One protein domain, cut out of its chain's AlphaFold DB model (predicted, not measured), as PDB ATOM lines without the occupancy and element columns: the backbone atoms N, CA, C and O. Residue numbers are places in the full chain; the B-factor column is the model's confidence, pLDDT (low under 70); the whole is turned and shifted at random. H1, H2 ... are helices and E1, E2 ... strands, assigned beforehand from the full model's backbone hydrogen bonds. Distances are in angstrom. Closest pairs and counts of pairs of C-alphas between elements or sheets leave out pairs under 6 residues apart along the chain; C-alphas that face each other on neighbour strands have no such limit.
ATOM      1  N   SER A  33     143.616 -31.242   5.185       98.06
ATOM      2  CA  SER A  33     142.911 -32.232   4.376       98.06
ATOM      3  C   SER A  33     141.773 -32.852   5.176       98.06
ATOM      4  O   SER A  33     141.989 -33.429   6.242       98.06
ATOM      5  N   TYR A  34     140.564 -32.760   4.636       98.31
ATOM      6  CA  TYR A  34     139.351 -33.341   5.195       98.31
ATOM      7  C   TYR A  34     138.948 -34.537   4.348       98.31
ATOM      8  O   TYR A  34     138.796 -34.417   3.134       98.31
ATOM      9  N   VAL A  35     138.757 -35.695   4.977       98.25
ATOM     10  CA  VAL A  35     138.332 -36.915   4.279       98.25
ATOM     11  C   VAL A  35     136.926 -37.289   4.704       98.25
ATOM     12  O   VAL A  35     136.577 -37.233   5.886       98.25
ATOM     13  N   GLY A  36     136.105 -37.637   3.720       96.81
ATOM     14  CA  GLY A  36     134.675 -37.756   3.912       96.81
ATOM     15  C   GLY A  36     133.950 -38.291   2.691       96.81
ATOM     16  O   GLY A  36     134.492 -39.102   1.937       96.81
ATOM     17  N   TYR A  37     132.711 -37.841   2.516       95.75
ATOM     18  CA  TYR A  37     131.841 -38.308   1.444       95.75
ATOM     19  C   TYR A  37     131.097 -37.162   0.764       95.75
ATOM     20  O   TYR A  37     130.682 -36.211   1.422       95.75
ATOM     21  N   LEU A  38     130.865 -37.309  -0.541       93.50
ATOM     22  CA  LEU A  38     129.914 -36.520  -1.319       93.50
ATOM     23  C   LEU A  38     128.586 -37.270  -1.415       93.50
ATOM     24  O   LEU A  38     128.552 -38.428  -1.838       93.50
ATOM     25  N   SER A  39     127.494 -36.602  -1.058       91.31
ATOM     26  CA  SER A  39     126.129 -37.126  -1.170       91.31
ATOM     27  C   SER A  39     125.273 -36.186  -2.010       91.31
ATOM     28  O   SER A  39     125.322 -34.978  -1.815       91.31
ATOM     29  N   ALA A  40     124.466 -36.722  -2.922       87.81
ATOM     30  CA  ALA A  40     123.482 -35.910  -3.632       87.81
ATOM     31  C   ALA A  40     122.256 -35.673  -2.738       87.81
ATOM     32  O   ALA A  40     121.728 -36.635  -2.176       87.81
ATOM     33  N   ILE A  41     121.797 -34.426  -2.620       76.50
ATOM     34  CA  ILE A  41     120.666 -34.085  -1.736       76.50
ATOM     35  C   ILE A  41     119.323 -34.523  -2.344       76.50
ATOM     36  O   ILE A  41     118.505 -35.120  -1.646       76.50
ATOM     37  N   ASP A  42     119.149 -34.356  -3.659       66.31
ATOM     38  CA  ASP A  42     117.870 -34.613  -4.344       66.31
ATOM     39  C   ASP A  42     117.874 -35.808  -5.313       66.31
ATOM     40  O   ASP A  42     116.827 -36.232  -5.820       66.31
ATOM     41  N   ALA A  43     119.033 -36.419  -5.567       59.69
ATOM     42  CA  ALA A  43     119.101 -37.604  -6.412       59.69
ATOM     43  C   ALA A  43     118.782 -38.856  -5.582       59.69
ATOM     44  O   ALA A  43     119.649 -39.409  -4.910       59.69
ATOM     45  N   GLN A  44     117.539 -39.336  -5.683       51.44
ATOM     46  CA  GLN A  44     116.949 -40.489  -4.969       51.44
ATOM     47  C   GLN A  44     117.727 -41.833  -4.988       51.44
ATOM     48  O   GLN A  44     117.195 -42.833  -4.508       51.44
ATOM     49  N   ALA A  45     118.947 -41.925  -5.524       53.16
ATOM     50  CA  ALA A  45     119.657 -43.199  -5.648       53.16
ATOM     51  C   ALA A  45     121.196 -43.134  -5.721       53.16
ATOM     52  O   ALA A  45     121.804 -44.146  -6.079       53.16
ATOM     53  N   ILE A  46     121.853 -42.011  -5.415       63.88
ATOM     54  CA  ILE A  46     123.325 -41.972  -5.459       63.88
ATOM     55  C   ILE A  46     123.863 -42.342  -4.076       63.88
ATOM     56  O   ILE A  46     123.590 -41.669  -3.088       63.88
ATOM     57  N   SER A  47     124.583 -43.465  -4.000       79.19
ATOM     58  CA  SER A  47     125.308 -43.823  -2.778       79.19
ATOM     59  C   SER A  47     126.397 -42.783  -2.518       79.19
ATOM     60  O   SER A  47     127.018 -42.354  -3.492       79.19
ATOM     61  N   PRO A  48     126.654 -42.401  -1.254       88.38
ATOM     62  CA  PRO A  48     127.743 -41.490  -0.939       88.38
ATOM     63  C   PRO A  48     129.061 -41.986  -1.539       88.38
ATOM     64  O   PRO A  48     129.359 -43.183  -1.479       88.38
ATOM     65  N   VAL A  49     129.828 -41.075  -2.130       92.81
ATOM     66  CA  VAL A  49     131.121 -41.372  -2.759       92.81
ATOM     67  C   VAL A  49     132.224 -40.835  -1.865       92.81
ATOM     68  O   VAL A  49     132.111 -39.711  -1.385       92.81
ATOM     69  N   GLU A  50     133.278 -41.618  -1.635       96.50
ATOM     70  CA  GLU A  50     134.459 -41.142  -0.907       96.50
ATOM     71  C   GLU A  50     135.071 -39.930  -1.619       96.50
ATOM     72  O   GLU A  50     135.236 -39.914  -2.841       96.50
ATOM     73  N   ALA A  51     135.397 -38.907  -0.839       97.31
ATOM     74  CA  ALA A  51     135.931 -37.652  -1.334       97.31
ATOM     75  C   ALA A  51     136.930 -37.063  -0.337       97.31
ATOM     76  O   ALA A  51     136.921 -37.384   0.858       97.31
ATOM     77  N   GLN A  52     137.766 -36.163  -0.836       98.38
ATOM     78  CA  GLN A  52     138.678 -35.364  -0.033       98.38
ATOM     79  C   GLN A  52     138.493 -33.886  -0.371       98.38
ATOM     80  O   GLN A  52     138.216 -33.535  -1.517       98.38
ATOM     81  N   ALA A  53     138.629 -33.035   0.639       98.31
ATOM     82  CA  ALA A  53     138.690 -31.595   0.480       98.31
ATOM     83  C   ALA A  53     139.977 -31.068   1.113       98.31
ATOM     84  O   ALA A  53     140.182 -31.218   2.318       98.31
ATOM     85  N   ASP A  54     140.829 -30.459   0.299       98.38
ATOM     86  CA  ASP A  54     142.023 -29.764   0.764       98.38
ATOM     87  C   ASP A  54     141.709 -28.275   0.902       98.38
ATOM     88  O   ASP A  54     141.235 -27.635  -0.038       98.38
ATOM     89  N   VAL A  55     141.949 -27.737   2.094       98.12
ATOM     90  CA  VAL A  55     141.586 -26.372   2.480       98.12
ATOM     91  C   VAL A  55     142.843 -25.562   2.738       98.12
ATOM     92  O   VAL A  55     143.690 -25.958   3.544       98.12
ATOM     93  N   GLN A  56     142.931 -24.404   2.090       97.88
ATOM     94  CA  GLN A  56     144.021 -23.454   2.263       97.88
ATOM     95  C   GLN A  56     143.472 -22.044   2.483       97.88
ATOM     96  O   GLN A  56     142.567 -21.606   1.775       97.88
ATOM     97  N   ILE A  57     144.064 -21.300   3.418       95.75
ATOM     98  CA  ILE A  57     143.809 -19.861   3.542       95.75
ATOM     99  C   ILE A  57     144.693 -19.157   2.512       95.75
ATOM    100  O   ILE A  57     145.922 -19.259   2.547       95.75
ATOM    101  N   VAL A  58     144.066 -18.463   1.565       95.56
ATOM    102  CA  VAL A  58     144.780 -17.796   0.463       95.56
ATOM    103  C   VAL A  58     144.932 -16.299   0.702       95.56
ATOM    104  O   VAL A  58     145.944 -15.724   0.302       95.56
ATOM    105  N   GLU A  59     143.980 -15.687   1.407       92.31
ATOM    106  CA  GLU A  59     144.011 -14.292   1.852       92.31
ATOM    107  C   GLU A  59     143.292 -14.170   3.205       92.31
ATOM    108  O   GLU A  59     142.701 -15.131   3.698       92.31
ATOM    109  N   ASP A  60     143.358 -12.994   3.830       87.75
ATOM    110  CA  ASP A  60     142.621 -12.743   5.071       87.75
ATOM    111  C   ASP A  60     141.119 -12.964   4.846       87.75
ATOM    112  O   ASP A  60     140.550 -12.418   3.902       87.75
ATOM    113  N   HIS A  61     140.497 -13.793   5.688       89.69
ATOM    114  CA  HIS A  61     139.095 -14.210   5.570       89.69
ATOM    115  C   HIS A  61     138.704 -14.941   4.272       89.69
ATOM    116  O   HIS A  61     137.515 -15.171   4.068       89.69
ATOM    117  N   LEU A  62     139.656 -15.379   3.437       93.38
ATOM    118  CA  LEU A  62     139.385 -16.098   2.186       93.38
ATOM    119  C   LEU A  62     140.068 -17.471   2.162       93.38
ATOM    120  O   LEU A  62     141.295 -17.580   2.264       93.38
ATOM    121  N   VAL A  63     139.272 -18.520   1.957       95.94
ATOM    122  CA  VAL A  63     139.760 -19.891   1.757       95.94
ATOM    123  C   VAL A  63     139.586 -20.341   0.317       95.94
ATOM    124  O   VAL A  63     138.603 -20.009  -0.341       95.94
ATOM    125  N   GLU A  64     140.533 -21.143  -0.151       96.94
ATOM    126  CA  GLU A  64     140.400 -21.971  -1.342       96.94
ATOM    127  C   GLU A  64     140.197 -23.424  -0.901       96.94
ATOM    128  O   GLU A  64     140.949 -23.947  -0.075       96.94
ATOM    129  N   ILE A  65     139.152 -24.057  -1.431       97.19
ATOM    130  CA  ILE A  65     138.782 -25.436  -1.123       97.19
ATOM    131  C   ILE A  65     138.855 -26.231  -2.418       97.19
ATOM    132  O   ILE A  65     138.051 -26.017  -3.327       97.19
ATOM    133  N   HIS A  66     139.796 -27.167  -2.489       97.69
ATOM    134  CA  HIS A  66     139.883 -28.146  -3.566       97.69
ATOM    135  C   HIS A  66     139.170 -29.426  -3.137       97.69
ATOM    136  O   HIS A  66     139.693 -30.183  -2.324       97.69
ATOM    137  N   CYS A  67     137.968 -29.665  -3.660       97.06
ATOM    138  CA  CYS A  67     137.188 -30.867  -3.376       97.06
ATOM    139  C   CYS A  67     137.242 -31.831  -4.560       97.06
ATOM    140  O   CYS A  67     136.901 -31.469  -5.690       97.06
ATOM    141  N   TYR A  68     137.645 -33.073  -4.298       96.50
ATOM    142  CA  TYR A  68     137.799 -34.077  -5.337       96.50
ATOM    143  C   TYR A  68     137.390 -35.488  -4.896       96.50
ATOM    144  O   TYR A  68     137.469 -35.881  -3.732       96.50
ATOM    145  N   SER A  69     136.936 -36.264  -5.876       94.50
ATOM    146  CA  SER A  69     136.566 -37.680  -5.808       94.50
ATOM    147  C   SER A  69     136.819 -38.325  -7.180       94.50
ATOM    148  O   SER A  69     137.378 -37.698  -8.077       94.50
ATOM    149  N   GLU A  70     136.377 -39.567  -7.397       90.06
ATOM    150  CA  GLU A  70     136.447 -40.180  -8.734       90.06
ATOM    151  C   GLU A  70     135.593 -39.449  -9.790       90.06
ATOM    152  O   GLU A  70     135.868 -39.559 -10.986       90.06
ATOM    153  N   SER A  71     134.550 -38.721  -9.369       81.06
ATOM    154  CA  SER A  71     133.548 -38.112 -10.260       81.06
ATOM    155  C   SER A  71     133.441 -36.589 -10.173       81.06
ATOM    156  O   SER A  71     132.697 -35.995 -10.950       81.06
ATOM    157  N   LEU A  72     134.154 -35.960  -9.241       88.19
ATOM    158  CA  LEU A  72     134.173 -34.512  -9.033       88.19
ATOM    159  C   LEU A  72     135.620 -34.070  -8.838       88.19
ATOM    160  O   LEU A  72     136.361 -34.736  -8.128       88.19
ATOM    161  N   ASP A  73     135.998 -32.952  -9.438       93.88
ATOM    162  CA  ASP A  73     137.263 -32.267  -9.187       93.88
ATOM    163  C   ASP A  73     136.988 -30.773  -9.364       93.88
ATOM    164  O   ASP A  73     136.765 -30.307 -10.487       93.88
ATOM    165  N   THR A  74     136.850 -30.055  -8.250       93.00
ATOM    166  CA  THR A  74     136.429 -28.654  -8.249       93.00
ATOM    167  C   THR A  74     137.176 -27.843  -7.205       93.00
ATOM    168  O   THR A  74     137.538 -28.345  -6.142       93.00
ATOM    169  N   ILE A  75     137.385 -26.566  -7.507       94.56
ATOM    170  CA  ILE A  75     137.990 -25.596  -6.602       94.56
ATOM    171  C   ILE A  75     136.997 -24.456  -6.414       94.56
ATOM    172  O   ILE A  75     136.535 -23.883  -7.400       94.56
ATOM    173  N   VAL A  76     136.703 -24.116  -5.163       93.38
ATOM    174  CA  VAL A  76     135.851 -22.973  -4.806       93.38
ATOM    175  C   VAL A  76     136.601 -22.026  -3.880       93.38
ATOM    176  O   VAL A  76     137.465 -22.456  -3.112       93.38
ATOM    177  N   ARG A  77     136.277 -20.732  -3.953       94.19
ATOM    178  CA  ARG A  77     136.806 -19.717  -3.038       94.19
ATOM    179  C   ARG A  77     135.682 -19.091  -2.240       94.19
ATOM    180  O   ARG A  77     134.765 -18.511  -2.815       94.19
ATOM    181  N   LEU A  78     135.775 -19.204  -0.924       94.25
ATOM    182  CA  LEU A  78     134.724 -18.794  -0.006       94.25
ATOM    183  C   LEU A  78     135.303 -17.879   1.063       94.25
ATOM    184  O   LEU A  78     136.406 -18.112   1.566       94.25
ATOM    185  N   ASN A  79     134.541 -16.852   1.422       93.88
ATOM    186  CA  ASN A  79     134.840 -16.092   2.621       93.88
ATOM    187  C   ASN A  79     134.488 -16.931   3.850       93.88
ATOM    188  O   ASN A  79     133.496 -17.665   3.827       93.88
ATOM    189  N   TYR A  80     135.264 -16.801   4.924       93.44
ATOM    190  CA  TYR A  80     134.975 -17.453   6.198       93.44
ATOM    191  C   TYR A  80     134.839 -16.443   7.339       93.44
ATOM    192  O   TYR A  80     135.617 -15.494   7.467       93.44
ATOM    193  N   TYR A  81     133.852 -16.686   8.201       92.50
ATOM    194  CA  TYR A  81     133.477 -15.783   9.286       92.50
ATOM    195  C   TYR A  81     133.352 -16.535  10.602       92.50
ATOM    196  O   TYR A  81     132.664 -17.556  10.679       92.50
ATOM    197  N   ALA A  82     133.991 -16.023  11.655       91.69
ATOM    198  CA  ALA A  82     133.901 -16.623  12.977       91.69
ATOM    199  C   ALA A  82     132.453 -16.603  13.492       91.69
ATOM    200  O   ALA A  82     131.763 -15.577  13.447       91.69
ATOM    201  N   ASN A  83     132.007 -17.737  14.034       91.81
ATOM    202  CA  ASN A  83     130.679 -17.917  14.602       91.81
ATOM    203  C   ASN A  83     130.706 -18.843  15.823       91.81
ATOM    204  O   ASN A  83     130.408 -20.032  15.745       91.81
ATOM    205  N   ASN A  84     130.998 -18.271  16.991       89.38
ATOM    206  CA  ASN A  84     131.171 -19.014  18.241       89.38
ATOM    207  C   ASN A  84     132.313 -20.042  18.139       89.38
ATOM    208  O   ASN A  84     133.473 -19.646  18.131       89.38
ATOM    209  N   GLU A  85     131.983 -21.334  18.097       89.25
ATOM    210  CA  GLU A  85     132.935 -22.449  18.017       89.25
ATOM    211  C   GLU A  85     133.151 -22.931  16.573       89.25
ATOM    212  O   GLU A  85     133.908 -23.871  16.357       89.25
ATOM    213  N   ASP A  86     132.528 -22.274  15.593       93.00
ATOM    214  CA  ASP A  86     132.566 -22.653  14.182       93.00
ATOM    215  C   ASP A  86     133.046 -21.486  13.307       93.00
ATOM    216  O   ASP A  86     133.023 -20.319  13.716       93.00
ATOM    217  N   TYR A  87     133.413 -21.798  12.065       95.00
ATOM    218  CA  TYR A  87     133.506 -20.814  10.988       95.00
ATOM    219  C   TYR A  87     132.433 -21.097   9.943       95.00
ATOM    220  O   TYR A  87     132.316 -22.222   9.467       95.00
ATOM    221  N   MET A  88     131.668 -20.075   9.576       95.56
ATOM    222  CA  MET A  88     130.648 -20.160   8.529       95.56
ATOM    223  C   MET A  88     131.228 -19.676   7.205       95.56
ATOM    224  O   MET A  88     132.049 -18.755   7.205       95.56
ATOM    225  N   LEU A  89     130.798 -20.278   6.097       94.62
ATOM    226  CA  LEU A  89     131.278 -19.951   4.758       94.62
ATOM    227  C   LEU A  89     130.218 -19.232   3.931       94.62
ATOM    228  O   LEU A  89     129.042 -19.592   3.962       94.62
ATOM    229  N   CYS A  90     130.662 -18.249   3.154       93.31
ATOM    230  CA  CYS A  90     129.841 -17.544   2.174       93.31
ATOM    231  C   CYS A  90     130.591 -17.403   0.850       93.31
ATOM    232  O   CYS A  90     131.825 -17.462   0.811       93.31
ATOM    233  N   LEU A  91     129.844 -17.202  -0.235       92.44
ATOM    234  CA  LEU A  91     130.417 -16.891  -1.539       92.44
ATOM    235  C   LEU A  91     131.286 -15.629  -1.462       92.44
ATOM    236  O   LEU A  91     131.122 -14.769  -0.594       92.44
ATOM    237  N   SER A  92     132.243 -15.529  -2.379       91.06
ATOM    238  CA  SER A  92     133.164 -14.399  -2.463       91.06
ATOM    239  C   SER A  92     133.181 -13.814  -3.875       91.06
ATOM    240  O   SER A  92     132.805 -14.476  -4.840       91.06
ATOM    241  N   GLY A  93     133.620 -12.559  -3.998       88.75
ATOM    242  CA  GLY A  93     133.828 -11.894  -5.287       88.75
ATOM    243  C   GLY A  93     132.611 -11.928  -6.217       88.75
ATOM    244  O   GLY A  93     131.497 -11.606  -5.807       88.75
ATOM    245  N   ASP A  94     132.852 -12.304  -7.473       90.75
ATOM    246  CA  ASP A  94     131.838 -12.325  -8.532       90.75
ATOM    247  C   ASP A  94     130.729 -13.357  -8.264       90.75
ATOM    248  O   ASP A  94     129.584 -13.114  -8.639       90.75
ATOM    249  N   ASP A  95     131.042 -14.473  -7.592       89.25
ATOM    250  CA  ASP A  95     130.055 -15.511  -7.264       89.25
ATOM    251  C   ASP A  95     129.037 -14.985  -6.241       89.25
ATOM    252  O   ASP A  95     127.841 -15.229  -6.374       89.25
ATOM    253  N   PHE A  96     129.490 -14.178  -5.273       90.75
ATOM    254  CA  PHE A  96     128.598 -13.481  -4.342       90.75
ATOM    255  C   PHE A  96     127.671 -12.505  -5.080       90.75
ATOM    256  O   PHE A  96     126.461 -12.514  -4.870       90.75
ATOM    257  N   GLU A  97     128.223 -11.655  -5.955       91.69
ATOM    258  CA  GLU A  97     127.416 -10.663  -6.680       91.69
ATOM    259  C   GLU A  97     126.412 -11.326  -7.630       91.69
ATOM    260  O   GLU A  97     125.295 -10.830  -7.793       91.69
ATOM    261  N   HIS A  98     126.797 -12.451  -8.235       90.50
ATOM    262  CA  HIS A  98     125.913 -13.243  -9.078       90.50
ATOM    263  C   HIS A  98     124.713 -13.787  -8.300       90.50
ATOM    264  O   HIS A  98     123.589 -13.687  -8.792       90.50
ATOM    265  N   GLU A  99     124.959 -14.332  -7.108       88.88
ATOM    266  CA  GLU A  99     123.937 -14.989  -6.297       88.88
ATOM    267  C   GLU A  99     123.008 -13.978  -5.611       88.88
ATOM    268  O   GLU A  99     121.787 -14.043  -5.748       88.88
ATOM    269  N   TYR A 100     123.575 -12.971  -4.940       90.69
ATOM    270  CA  TYR A 100     122.802 -12.053  -4.092       90.69
ATOM    271  C   TYR A 100     122.426 -10.736  -4.794       90.69
ATOM    272  O   TYR A 100     121.648  -9.932  -4.278       90.69
ATOM    273  N   GLY A 101     122.929 -10.493  -6.010       90.19
ATOM    274  CA  GLY A 101     122.533  -9.353  -6.845       90.19
ATOM    275  C   GLY A 101     123.096  -7.998  -6.402       90.19
ATOM    276  O   GLY A 101     122.640  -6.953  -6.882       90.19
ATOM    277  N   HIS A 102     124.078  -7.995  -5.501       89.00
ATOM    278  CA  HIS A 102     124.853  -6.819  -5.121       89.00
ATOM    279  C   HIS A 102     126.301  -7.198  -4.801       89.00
ATOM    280  O   HIS A 102     126.592  -8.313  -4.385       89.00
ATOM    281  N   ALA A 103     127.221  -6.250  -4.968       86.69
ATOM    282  CA  ALA A 103     128.583  -6.420  -4.481       86.69
ATOM    283  C   ALA A 103     128.602  -6.406  -2.944       86.69
ATOM    284  O   ALA A 103     127.844  -5.647  -2.328       86.69
ATOM    285  N   MET A 104     129.503  -7.185  -2.344       85.62
ATOM    286  CA  MET A 104     129.759  -7.122  -0.901       85.62
ATOM    287  C   MET A 104     130.172  -5.706  -0.493       85.62
ATOM    288  O   MET A 104     130.962  -5.046  -1.192       85.62
ATOM    289  N   SER A 105     129.692  -5.236   0.657       80.31
ATOM    290  CA  SER A 105     130.201  -3.986   1.209       80.31
ATOM    291  C   SER A 105     131.689  -4.128   1.566       80.31
ATOM    292  O   SER A 105     132.166  -5.154   2.040       80.31
ATOM    293  N   HIS A 106     132.466  -3.074   1.313       64.88
ATOM    294  CA  HIS A 106     133.892  -3.016   1.672       64.88
ATOM    295  C   HIS A 106     134.111  -2.723   3.167       64.88
ATOM    296  O   HIS A 106     135.175  -2.229   3.559       64.88
ATOM    297  N   GLU A 107     133.101  -2.923   4.013       59.25
ATOM    298  CA  GLU A 107     133.247  -2.634   5.429       59.25
ATOM    299  C   GLU A 107     134.174  -3.666   6.070       59.25
ATOM    300  O   GLU A 107     133.891  -4.860   6.111       59.25
ATOM    301  N   ASN A 108     135.326  -3.188   6.550       57.03
ATOM    302  CA  ASN A 108     136.259  -4.010   7.310       57.03
ATOM    303  C   ASN A 108     135.504  -4.667   8.463       57.03
ATOM    304  O   ASN A 108     134.923  -3.955   9.288       57.03
ATOM    305  N   MET A 109     135.570  -5.998   8.533       60.31
ATOM    306  CA  MET A 109     134.970  -6.760   9.617       60.31
ATOM    307  C   MET A 109     135.400  -6.167  10.964       60.31
ATOM    308  O   MET A 109     136.600  -6.063  11.254       60.31
ATOM    309  N   PRO A 110     134.453  -5.696  11.788       58.28
ATOM    310  CA  PRO A 110     134.794  -5.051  13.038       58.28
ATOM    311  C   PRO A 110     135.358  -6.096  14.000       58.28
ATOM    312  O   PRO A 110     134.623  -6.850  14.631       58.28
ATOM    313  N   SER A 111     136.681  -6.080  14.172       56.25
ATOM    314  CA  SER A 111     137.448  -7.057  14.961       56.25
ATOM    315  C   SER A 111     137.144  -7.068  16.475       56.25
ATOM    316  O   SER A 111     137.918  -7.627  17.245       56.25
ATOM    317  N   ASN A 112     136.108  -6.357  16.942       54.03
ATOM    318  CA  ASN A 112     135.778  -6.154  18.359       54.03
ATOM    319  C   ASN A 112     134.285  -5.824  18.571       54.03
ATOM    320  O   ASN A 112     133.926  -4.891  19.297       54.03
ATOM    321  N   MET A 113     133.393  -6.588  17.941       58.56
ATOM    322  CA  MET A 113     131.961  -6.530  18.240       58.56
ATOM    323  C   MET A 113     131.688  -7.095  19.642       58.56
ATOM    324  O   MET A 113     131.857  -8.285  19.902       58.56
ATOM    325  N   MET A 114     131.268  -6.248  20.587       56.44
ATOM    326  CA  MET A 114     130.854  -6.724  21.910       56.44
ATOM    327  C   MET A 114     129.533  -7.496  21.803       56.44
ATOM    328  O   MET A 114     128.460  -6.900  21.824       56.44
ATOM    329  N   GLY A 115     129.623  -8.827  21.739       65.25
ATOM    330  CA  GLY A 115     128.474  -9.741  21.783       65.25
ATOM    331  C   GLY A 115     127.912 -10.165  20.423       65.25
ATOM    332  O   GLY A 115     126.864 -10.813  20.381       65.25
ATOM    333  N   GLU A 116     128.582  -9.832  19.318       77.44
ATOM    334  CA  GLU A 116     128.197 -10.261  17.967       77.44
ATOM    335  C   GLU A 116     129.303 -11.104  17.341       77.44
ATOM    336  O   GLU A 116     130.481 -10.822  17.550       77.44
ATOM    337  N   THR A 117     128.925 -12.158  16.615       88.50
ATOM    338  CA  THR A 117     129.866 -12.944  15.814       88.50
ATOM    339  C   THR A 117     130.081 -12.257  14.470       88.50
ATOM    340  O   THR A 117     129.198 -11.537  14.000       88.50
ATOM    341  N   GLU A 118     131.232 -12.486  13.837       90.19
ATOM    342  CA  GLU A 118     131.516 -11.959  12.494       90.19
ATOM    343  C   GLU A 118     130.449 -12.419  11.503       90.19
ATOM    344  O   GLU A 118     129.944 -11.625  10.717       90.19
ATOM    345  N   TRP A 119     130.027 -13.681  11.625       91.31
ATOM    346  CA  TRP A 119     128.944 -14.232  10.823       91.31
ATOM    347  C   TRP A 119     127.628 -13.469  10.987       91.31
ATOM    348  O   TRP A 119     126.978 -13.120  10.009       91.31
ATOM    349  N   ARG A 120     127.229 -13.167  12.227       89.81
ATOM    350  CA  ARG A 120     125.975 -12.451  12.475       89.81
ATOM    351  C   ARG A 120     126.013 -11.026  11.927       89.81
ATOM    352  O   ARG A 120     125.009 -10.570  11.392       89.81
ATOM    353  N   TYR A 121     127.158 -10.357  12.043       89.06
ATOM    354  CA  TYR A 121     127.356  -9.042  11.441       89.06
ATOM    355  C   TYR A 121     127.292  -9.103   9.912       89.06
ATOM    356  O   TYR A 121     126.626  -8.275   9.299       89.06
ATOM    357  N   HIS A 122     127.946 -10.095   9.299       90.00
ATOM    358  CA  HIS A 122     127.893 -10.321   7.856       90.00
ATOM    359  C   HIS A 122     126.450 -10.484   7.371       90.00
ATOM    360  O   HIS A 122     126.024  -9.755   6.481       90.00
ATOM    361  N   LEU A 123     125.673 -11.357   8.019       90.75
ATOM    362  CA  LEU A 123     124.271 -11.581   7.666       90.75
ATOM    363  C   LEU A 123     123.422 -10.308   7.728       90.75
ATOM    364  O   LEU A 123     122.621 -10.070   6.835       90.75
ATOM    365  N   GLU A 124     123.581  -9.487   8.768       90.06
ATOM    366  CA  GLU A 124     122.764  -8.278   8.943       90.06
ATOM    367  C   GLU A 124     123.033  -7.207   7.875       90.06
ATOM    368  O   GLU A 124     122.135  -6.432   7.543       90.06
ATOM    369  N   ASN A 125     124.256  -7.156   7.342       89.62
ATOM    370  CA  ASN A 125     124.666  -6.123   6.391       89.62
ATOM    371  C   ASN A 125     124.604  -6.576   4.931       89.62
ATOM    372  O   ASN A 125     124.355  -5.747   4.059       89.62
ATOM    373  N   GLU A 126     124.836  -7.864   4.673       90.81
ATOM    374  CA  GLU A 126     125.013  -8.394   3.319       90.81
ATOM    375  C   GLU A 126     123.874  -9.304   2.857       90.81
ATOM    376  O   GLU A 126     123.807  -9.587   1.670       90.81
ATOM    377  N   HIS A 127     122.989  -9.763   3.746       92.25
ATOM    378  CA  HIS A 127     121.987 -10.768   3.390       92.25
ATOM    379  C   HIS A 127     120.555 -10.359   3.720       92.25
ATOM    380  O   HIS A 127     120.263  -9.622   4.666       92.25
ATOM    381  N   SER A 128     119.631 -10.886   2.919       90.75
ATOM    382  CA  SER A 128     118.195 -10.852   3.175       90.75
ATOM    383  C   SER A 128     117.730 -12.136   3.866       90.75
ATOM    384  O   SER A 128     118.388 -13.174   3.848       90.75
ATOM    385  N   GLU A 129     116.557 -12.082   4.501       86.94
ATOM    386  CA  GLU A 129     115.953 -13.283   5.079       86.94
ATOM    387  C   GLU A 129     115.665 -14.314   3.976       86.94
ATOM    388  O   GLU A 129     114.875 -14.051   3.069       86.94
ATOM    389  N   GLY A 130     116.266 -15.501   4.099       82.44
ATOM    390  CA  GLY A 130     116.088 -16.613   3.165       82.44
ATOM    391  C   GLY A 130     117.237 -16.816   2.179       82.44
ATOM    392  O   GLY A 130     117.170 -17.784   1.429       82.44
ATOM    393  N   ASP A 131     118.265 -15.964   2.203       88.12
ATOM    394  CA  ASP A 131     119.482 -16.170   1.416       88.12
ATOM    395  C   ASP A 131     120.178 -17.485   1.806       88.12
ATOM    396  O   ASP A 131     120.215 -17.877   2.980       88.12
ATOM    397  N   GLU A 132     120.709 -18.184   0.805       85.50
ATOM    398  CA  GLU A 132     121.349 -19.487   0.983       85.50
ATOM    399  C   GLU A 132     122.821 -19.357   1.386       85.50
ATOM    400  O   GLU A 132     123.501 -18.391   1.037       85.50
ATOM    401  N   HIS A 133     123.324 -20.348   2.130       85.69
ATOM    402  CA  HIS A 133     124.715 -20.421   2.576       85.69
ATOM    403  C   HIS A 133     125.222 -21.857   2.523       85.69
ATOM    404  O   HIS A 133     124.490 -22.804   2.818       85.69
ATOM    405  N   PHE A 134     126.502 -22.013   2.193       85.19
ATOM    406  CA  PHE A 134     126.958 -23.235   1.536       85.19
ATOM    407  C   PHE A 134     128.034 -24.007   2.293       85.19
ATOM    408  O   PHE A 134     128.543 -24.980   1.758       85.19
ATOM    409  N   GLY A 135     128.393 -23.646   3.529       93.81
ATOM    410  CA  GLY A 135     129.315 -24.485   4.296       93.81
ATOM    411  C   GLY A 135     129.688 -23.982   5.683       93.81
ATOM    412  O   GLY A 135     129.408 -22.839   6.056       93.81
ATOM    413  N   LYS A 136     130.347 -24.858   6.448       96.25
ATOM    414  CA  LYS A 136     130.949 -24.525   7.744       96.25
ATOM    415  C   LYS A 136     132.134 -25.425   8.094       96.25
ATOM    416  O   LYS A 136     132.202 -26.582   7.677       96.25
ATOM    417  N   PHE A 137     133.012 -24.903   8.942       97.25
ATOM    418  CA  PHE A 137     134.024 -25.657   9.674       97.25
ATOM    419  C   PHE A 137     133.615 -25.782  11.141       97.25
ATOM    420  O   PHE A 137     133.426 -24.765  11.809       97.25
ATOM    421  N   GLY A 138     133.514 -27.015  11.635       95.88
ATOM    422  CA  GLY A 138     133.317 -27.304  13.053       95.88
ATOM    423  C   GLY A 138     134.656 -27.422  13.768       95.88
ATOM    424  O   GLY A 138     135.419 -28.356  13.514       95.88
ATOM    425  N   MET A 139     134.975 -26.491  14.670       92.81
ATOM    426  CA  MET A 139     136.302 -26.487  15.309       92.81
ATOM    427  C   MET A 139     136.410 -27.493  16.455       92.81
ATOM    428  O   MET A 139     137.510 -27.929  16.786       92.81
ATOM    429  N   ALA A 140     135.281 -27.872  17.060       91.94
ATOM    430  CA  ALA A 140     135.245 -28.812  18.177       91.94
ATOM    431  C   ALA A 140     135.452 -30.274  17.744       91.94
ATOM    432  O   ALA A 140     136.034 -31.064  18.489       91.94
ATOM    433  N   ASP A 141     134.965 -30.639  16.559       93.50
ATOM    434  CA  ASP A 141     135.039 -31.993  16.002       93.50
ATOM    435  C   ASP A 141     135.921 -32.089  14.749       93.50
ATOM    436  O   ASP A 141     136.042 -33.167  14.165       93.50
ATOM    437  N   HIS A 142     136.567 -30.981  14.372       95.06
ATOM    438  CA  HIS A 142     137.377 -30.843  13.163       95.06
ATOM    439  C   HIS A 142     136.626 -31.280  11.898       95.06
ATOM    440  O   HIS A 142     137.204 -31.901  11.001       95.06
ATOM    441  N   SER A 143     135.328 -30.975  11.838       96.94
ATOM    442  CA  SER A 143     134.482 -31.269  10.687       96.94
ATOM    443  C   SER A 143     134.519 -30.151   9.648       96.94
ATOM    444  O   SER A 143     134.772 -28.982   9.949       96.94
ATOM    445  N   PHE A 144     134.259 -30.526   8.402       97.88
ATOM    446  CA  PHE A 144     134.009 -29.607   7.303       97.88
ATOM    447  C   PHE A 144     132.809 -30.103   6.506       97.88
ATOM    448  O   PHE A 144     132.746 -31.279   6.130       97.88
ATOM    449  N   GLU A 145     131.873 -29.199   6.235       96.69
ATOM    450  CA  GLU A 145     130.758 -29.430   5.326       96.69
ATOM    451  C   GLU A 145     130.651 -28.311   4.290       96.69
ATOM    452  O   GLU A 145     130.859 -27.137   4.607       96.69
ATOM    453  N   CYS A 146     130.333 -28.687   3.051       95.31
ATOM    454  CA  CYS A 146     130.139 -27.747   1.950       95.31
ATOM    455  C   CYS A 146     129.120 -28.281   0.943       95.31
ATOM    456  O   CYS A 146     129.179 -29.449   0.549       95.31
ATOM    457  N   LEU A 147     128.208 -27.418   0.513       92.62
ATOM    458  CA  LEU A 147     127.286 -27.642  -0.585       92.62
ATOM    459  C   LEU A 147     127.935 -27.162  -1.889       92.62
ATOM    460  O   LEU A 147     128.493 -26.069  -1.947       92.62
ATOM    461  N   PHE A 148     127.850 -27.976  -2.931       88.69
ATOM    462  CA  PHE A 148     128.266 -27.642  -4.283       88.69
ATOM    463  C   PHE A 148     127.065 -27.751  -5.207       88.69
ATOM    464  O   PHE A 148     126.543 -28.848  -5.429       88.69
ATOM    465  N   GLU A 149     126.671 -26.634  -5.797       86.31
ATOM    466  CA  GLU A 149     125.705 -26.625  -6.885       86.31
ATOM    467  C   GLU A 149     126.398 -26.925  -8.208       86.31
ATOM    468  O   GLU A 149     127.258 -26.180  -8.687       86.31
ATOM    469  N   ILE A 150     126.024 -28.044  -8.824       81.69
ATOM    470  CA  ILE A 150     126.576 -28.465 -10.103       81.69
ATOM    471  C   ILE A 150     125.550 -28.206 -11.195       81.69
ATOM    472  O   ILE A 150     124.571 -28.935 -11.358       81.69
ATOM    473  N   ASN A 151     125.829 -27.185 -12.001       81.06
ATOM    474  CA  ASN A 151     125.062 -26.858 -13.195       81.06
ATOM    475  C   ASN A 151     125.761 -27.445 -14.431       81.06
ATOM    476  O   ASN A 151     126.779 -26.929 -14.894       81.06
ATOM    477  N   HIS A 152     125.226 -28.541 -14.982       72.88
ATOM    478  CA  HIS A 152     125.766 -29.174 -16.188       72.88
ATOM    479  C   HIS A 152     124.671 -29.434 -17.231       72.88
ATOM    480  O   HIS A 152     123.809 -30.300 -17.069       72.88
ATOM    481  N   GLN A 153     124.768 -28.727 -18.362       80.75
ATOM    482  CA  GLN A 153     123.784 -28.747 -19.452       80.75
ATOM    483  C   GLN A 153     122.379 -28.369 -18.952       80.75
ATOM    484  O   GLN A 153     122.178 -27.234 -18.537       80.75
ATOM    485  N   ASP A 154     121.435 -29.311 -18.992       79.12
ATOM    486  CA  ASP A 154     120.036 -29.136 -18.588       79.12
ATOM    487  C   ASP A 154     119.751 -29.738 -17.197       79.12
ATOM    488  O   ASP A 154     118.592 -29.934 -16.827       79.12
ATOM    489  N   GLN A 155     120.793 -30.104 -16.443       75.31
ATOM    490  CA  GLN A 155     120.666 -30.665 -15.102       75.31
ATOM    491  C   GLN A 155     121.382 -29.773 -14.091       75.31
ATOM    492  O   GLN A 155     122.568 -29.478 -14.242       75.31
ATOM    493  N   SER A 156     120.641 -29.385 -13.060       81.56
ATOM    494  CA  SER A 156     121.174 -28.810 -11.833       81.56
ATOM    495  C   SER A 156     120.974 -29.833 -10.722       81.56
ATOM    496  O   SER A 156     119.912 -30.463 -10.645       81.56
ATOM    497  N   TYR A 157     122.018 -30.078  -9.942       84.12
ATOM    498  CA  TYR A 157     121.948 -30.920  -8.756       84.12
ATOM    499  C   TYR A 157     122.962 -30.455  -7.719       84.12
ATOM    500  O   TYR A 157     124.033 -29.951  -8.055       84.12
ATOM    501  N   GLU A 158     122.634 -30.690  -6.458       88.69
ATOM    502  CA  GLU A 158     123.484 -30.355  -5.325       88.69
ATOM    503  C   GLU A 158     124.253 -31.578  -4.835       88.69
ATOM    504  O   GLU A 158     123.699 -32.677  -4.679       88.69
ATOM    505  N   LEU A 159     125.535 -31.370  -4.556       90.50
ATOM    506  CA  LEU A 159     126.383 -32.311  -3.846       90.50
ATOM    507  C   LEU A 159     126.763 -31.726  -2.493       90.50
ATOM    508  O   LEU A 159     127.278 -30.621  -2.405       90.50
ATOM    509  N   HIS A 160     126.574 -32.505  -1.440       93.75
ATOM    510  CA  HIS A 160     126.977 -32.156  -0.091       93.75
ATOM    511  C   HIS A 160     128.217 -32.957   0.291       93.75
ATOM    512  O   HIS A 160     128.162 -34.187   0.386       93.75
ATOM    513  N   PHE A 161     129.330 -32.262   0.500       95.88
ATOM    514  CA  PHE A 161     130.522 -32.825   1.116       95.88
ATOM    515  C   PHE A 161     130.397 -32.773   2.636       95.88
ATOM    516  O   PHE A 161     130.052 -31.731   3.187       95.88
ATOM    517  N   GLN A 162     130.740 -33.872   3.306       97.25
ATOM    518  CA  GLN A 162     130.917 -33.924   4.757       97.25
ATOM    519  C   GLN A 162     132.163 -34.740   5.085       97.25
ATOM    520  O   GLN A 162     132.242 -35.913   4.707       97.25
ATOM    521  N   GLY A 163     133.114 -34.149   5.806       97.50
ATOM    522  CA  GLY A 163     134.378 -34.794   6.148       97.50
ATOM    523  C   GLY A 163     134.961 -34.339   7.479       97.50
ATOM    524  O   GLY A 163     134.478 -33.399   8.106       97.50
ATOM    525  N   VAL A 164     136.012 -35.037   7.906       97.75
ATOM    526  CA  VAL A 164     136.761 -34.747   9.137       97.75
ATOM    527  C   VAL A 164     138.238 -34.592   8.792       97.75
ATOM    528  O   VAL A 164     138.753 -35.302   7.921       97.75
ATOM    529  N   LYS A 165     138.905 -33.652   9.462       96.50
ATOM    530  CA  LYS A 165     140.332 -33.364   9.292       96.50
ATOM    531  C   LYS A 165     141.195 -34.590   9.635       96.50
ATOM    532  O   LYS A 165     140.903 -35.286  10.612       96.50
ATOM    533  N   GLN A 166     142.235 -34.852   8.836       91.94
ATOM    534  CA  GLN A 166     143.234 -35.909   9.084       91.94
ATOM    535  C   GLN A 166     144.431 -35.449   9.917       91.94
ATOM    536  O   GLN A 166     144.836 -34.272   9.787       91.94
TER     537      GLN A 166
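What this domain is: This is residues 33 to 166 of the 166 residues of an uncharacterized protein of Gramella fulva (UniProt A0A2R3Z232). Eight antiparallel strands ring round into a closed barrel, following one another from E1 to E8 in chain order and back to E1. Two short helices, H1 and H2, sit outside it by E4 and E5, and the long unnamed stretch of residues 101 to 117 joins them; residues 151 to 156, at the tip of the E7 and E8 hairpin, stick out. The printed part has 134 residues, with two named helices and eight named strands in the order E1 E2 E3 E4 E5 H1 H2 E6 E7 E8, and its class is mostly strand. It is compact, with a radius of gyration of the C-alphas of 15.4 A and spans of 46 by 36 by 25 A.

Where its parts are: Find C-alpha 33 at (142.911, -32.232, 4.376), where E1, residues 33 to 40, begins; it bends by 53 degrees at residue 36. Then come E2, residues 49 to 59, 30.3 A long, E3, residues 62 to 68, and E4, residues 73 to 83, 28.6 A long, which bends by 58 degrees at residue 79. E5 is residues 86 to 91. Look for H1 at residues 93 to 100 and for H2 at residues 118 to 126, beginning at C-alpha 118 (131.516, -11.959, 12.494). E6 is residues 135 to 138, E7 residues 143 to 152, 28.3 A long, and E8 residues 155 to 165, 31.5 A long, ending at C-alpha 165 (140.332, -33.364, 9.292).

How they stand to each other: Begin with the barrel, where E1 to E5 form a meander, each strand the antiparallel neighbour of the one before, and E6 to E8 another. In the E2 and E3 hairpin, N 54 and O 66 are 2.9 A apart; in the E4 and E5 hairpin, N 81 and O 88 are 2.9 A apart. E5, the last strand of the one meander, and E6, the first of the other, are antiparallel neighbours, with N 137 and O 87 within hydrogen-bond range at 2.8 A. E8 and E1 close the ring, with N 160 and O 39 at 2.8 A. H2 is on the barrel, outside it and over E4, at a height over the sheet of 8.6 A. It runs slantwise to the strands, at 44 degrees to E4 on the local plane; the closest C-alphas, those of Tyr 81 and Trp 119, are 5.0 A apart. H1 is also on the barrel and outside it, over none of the strands, but only just: 2 of its C-alphas fall on E5. H1 and H2 are apart. In both helices every O i to N i+4 pair is within hydrogen-bond range.

The domain as a whole: The C-alphas farthest apart, those of Met 114 and Asp 154, are 47.5 A apart. The printed part has no cut, and the link from H1 to H2 is long. Look at residues 42 to 46 and 106 to 115 for pLDDT under 70; the mean of the printed part is 87.6.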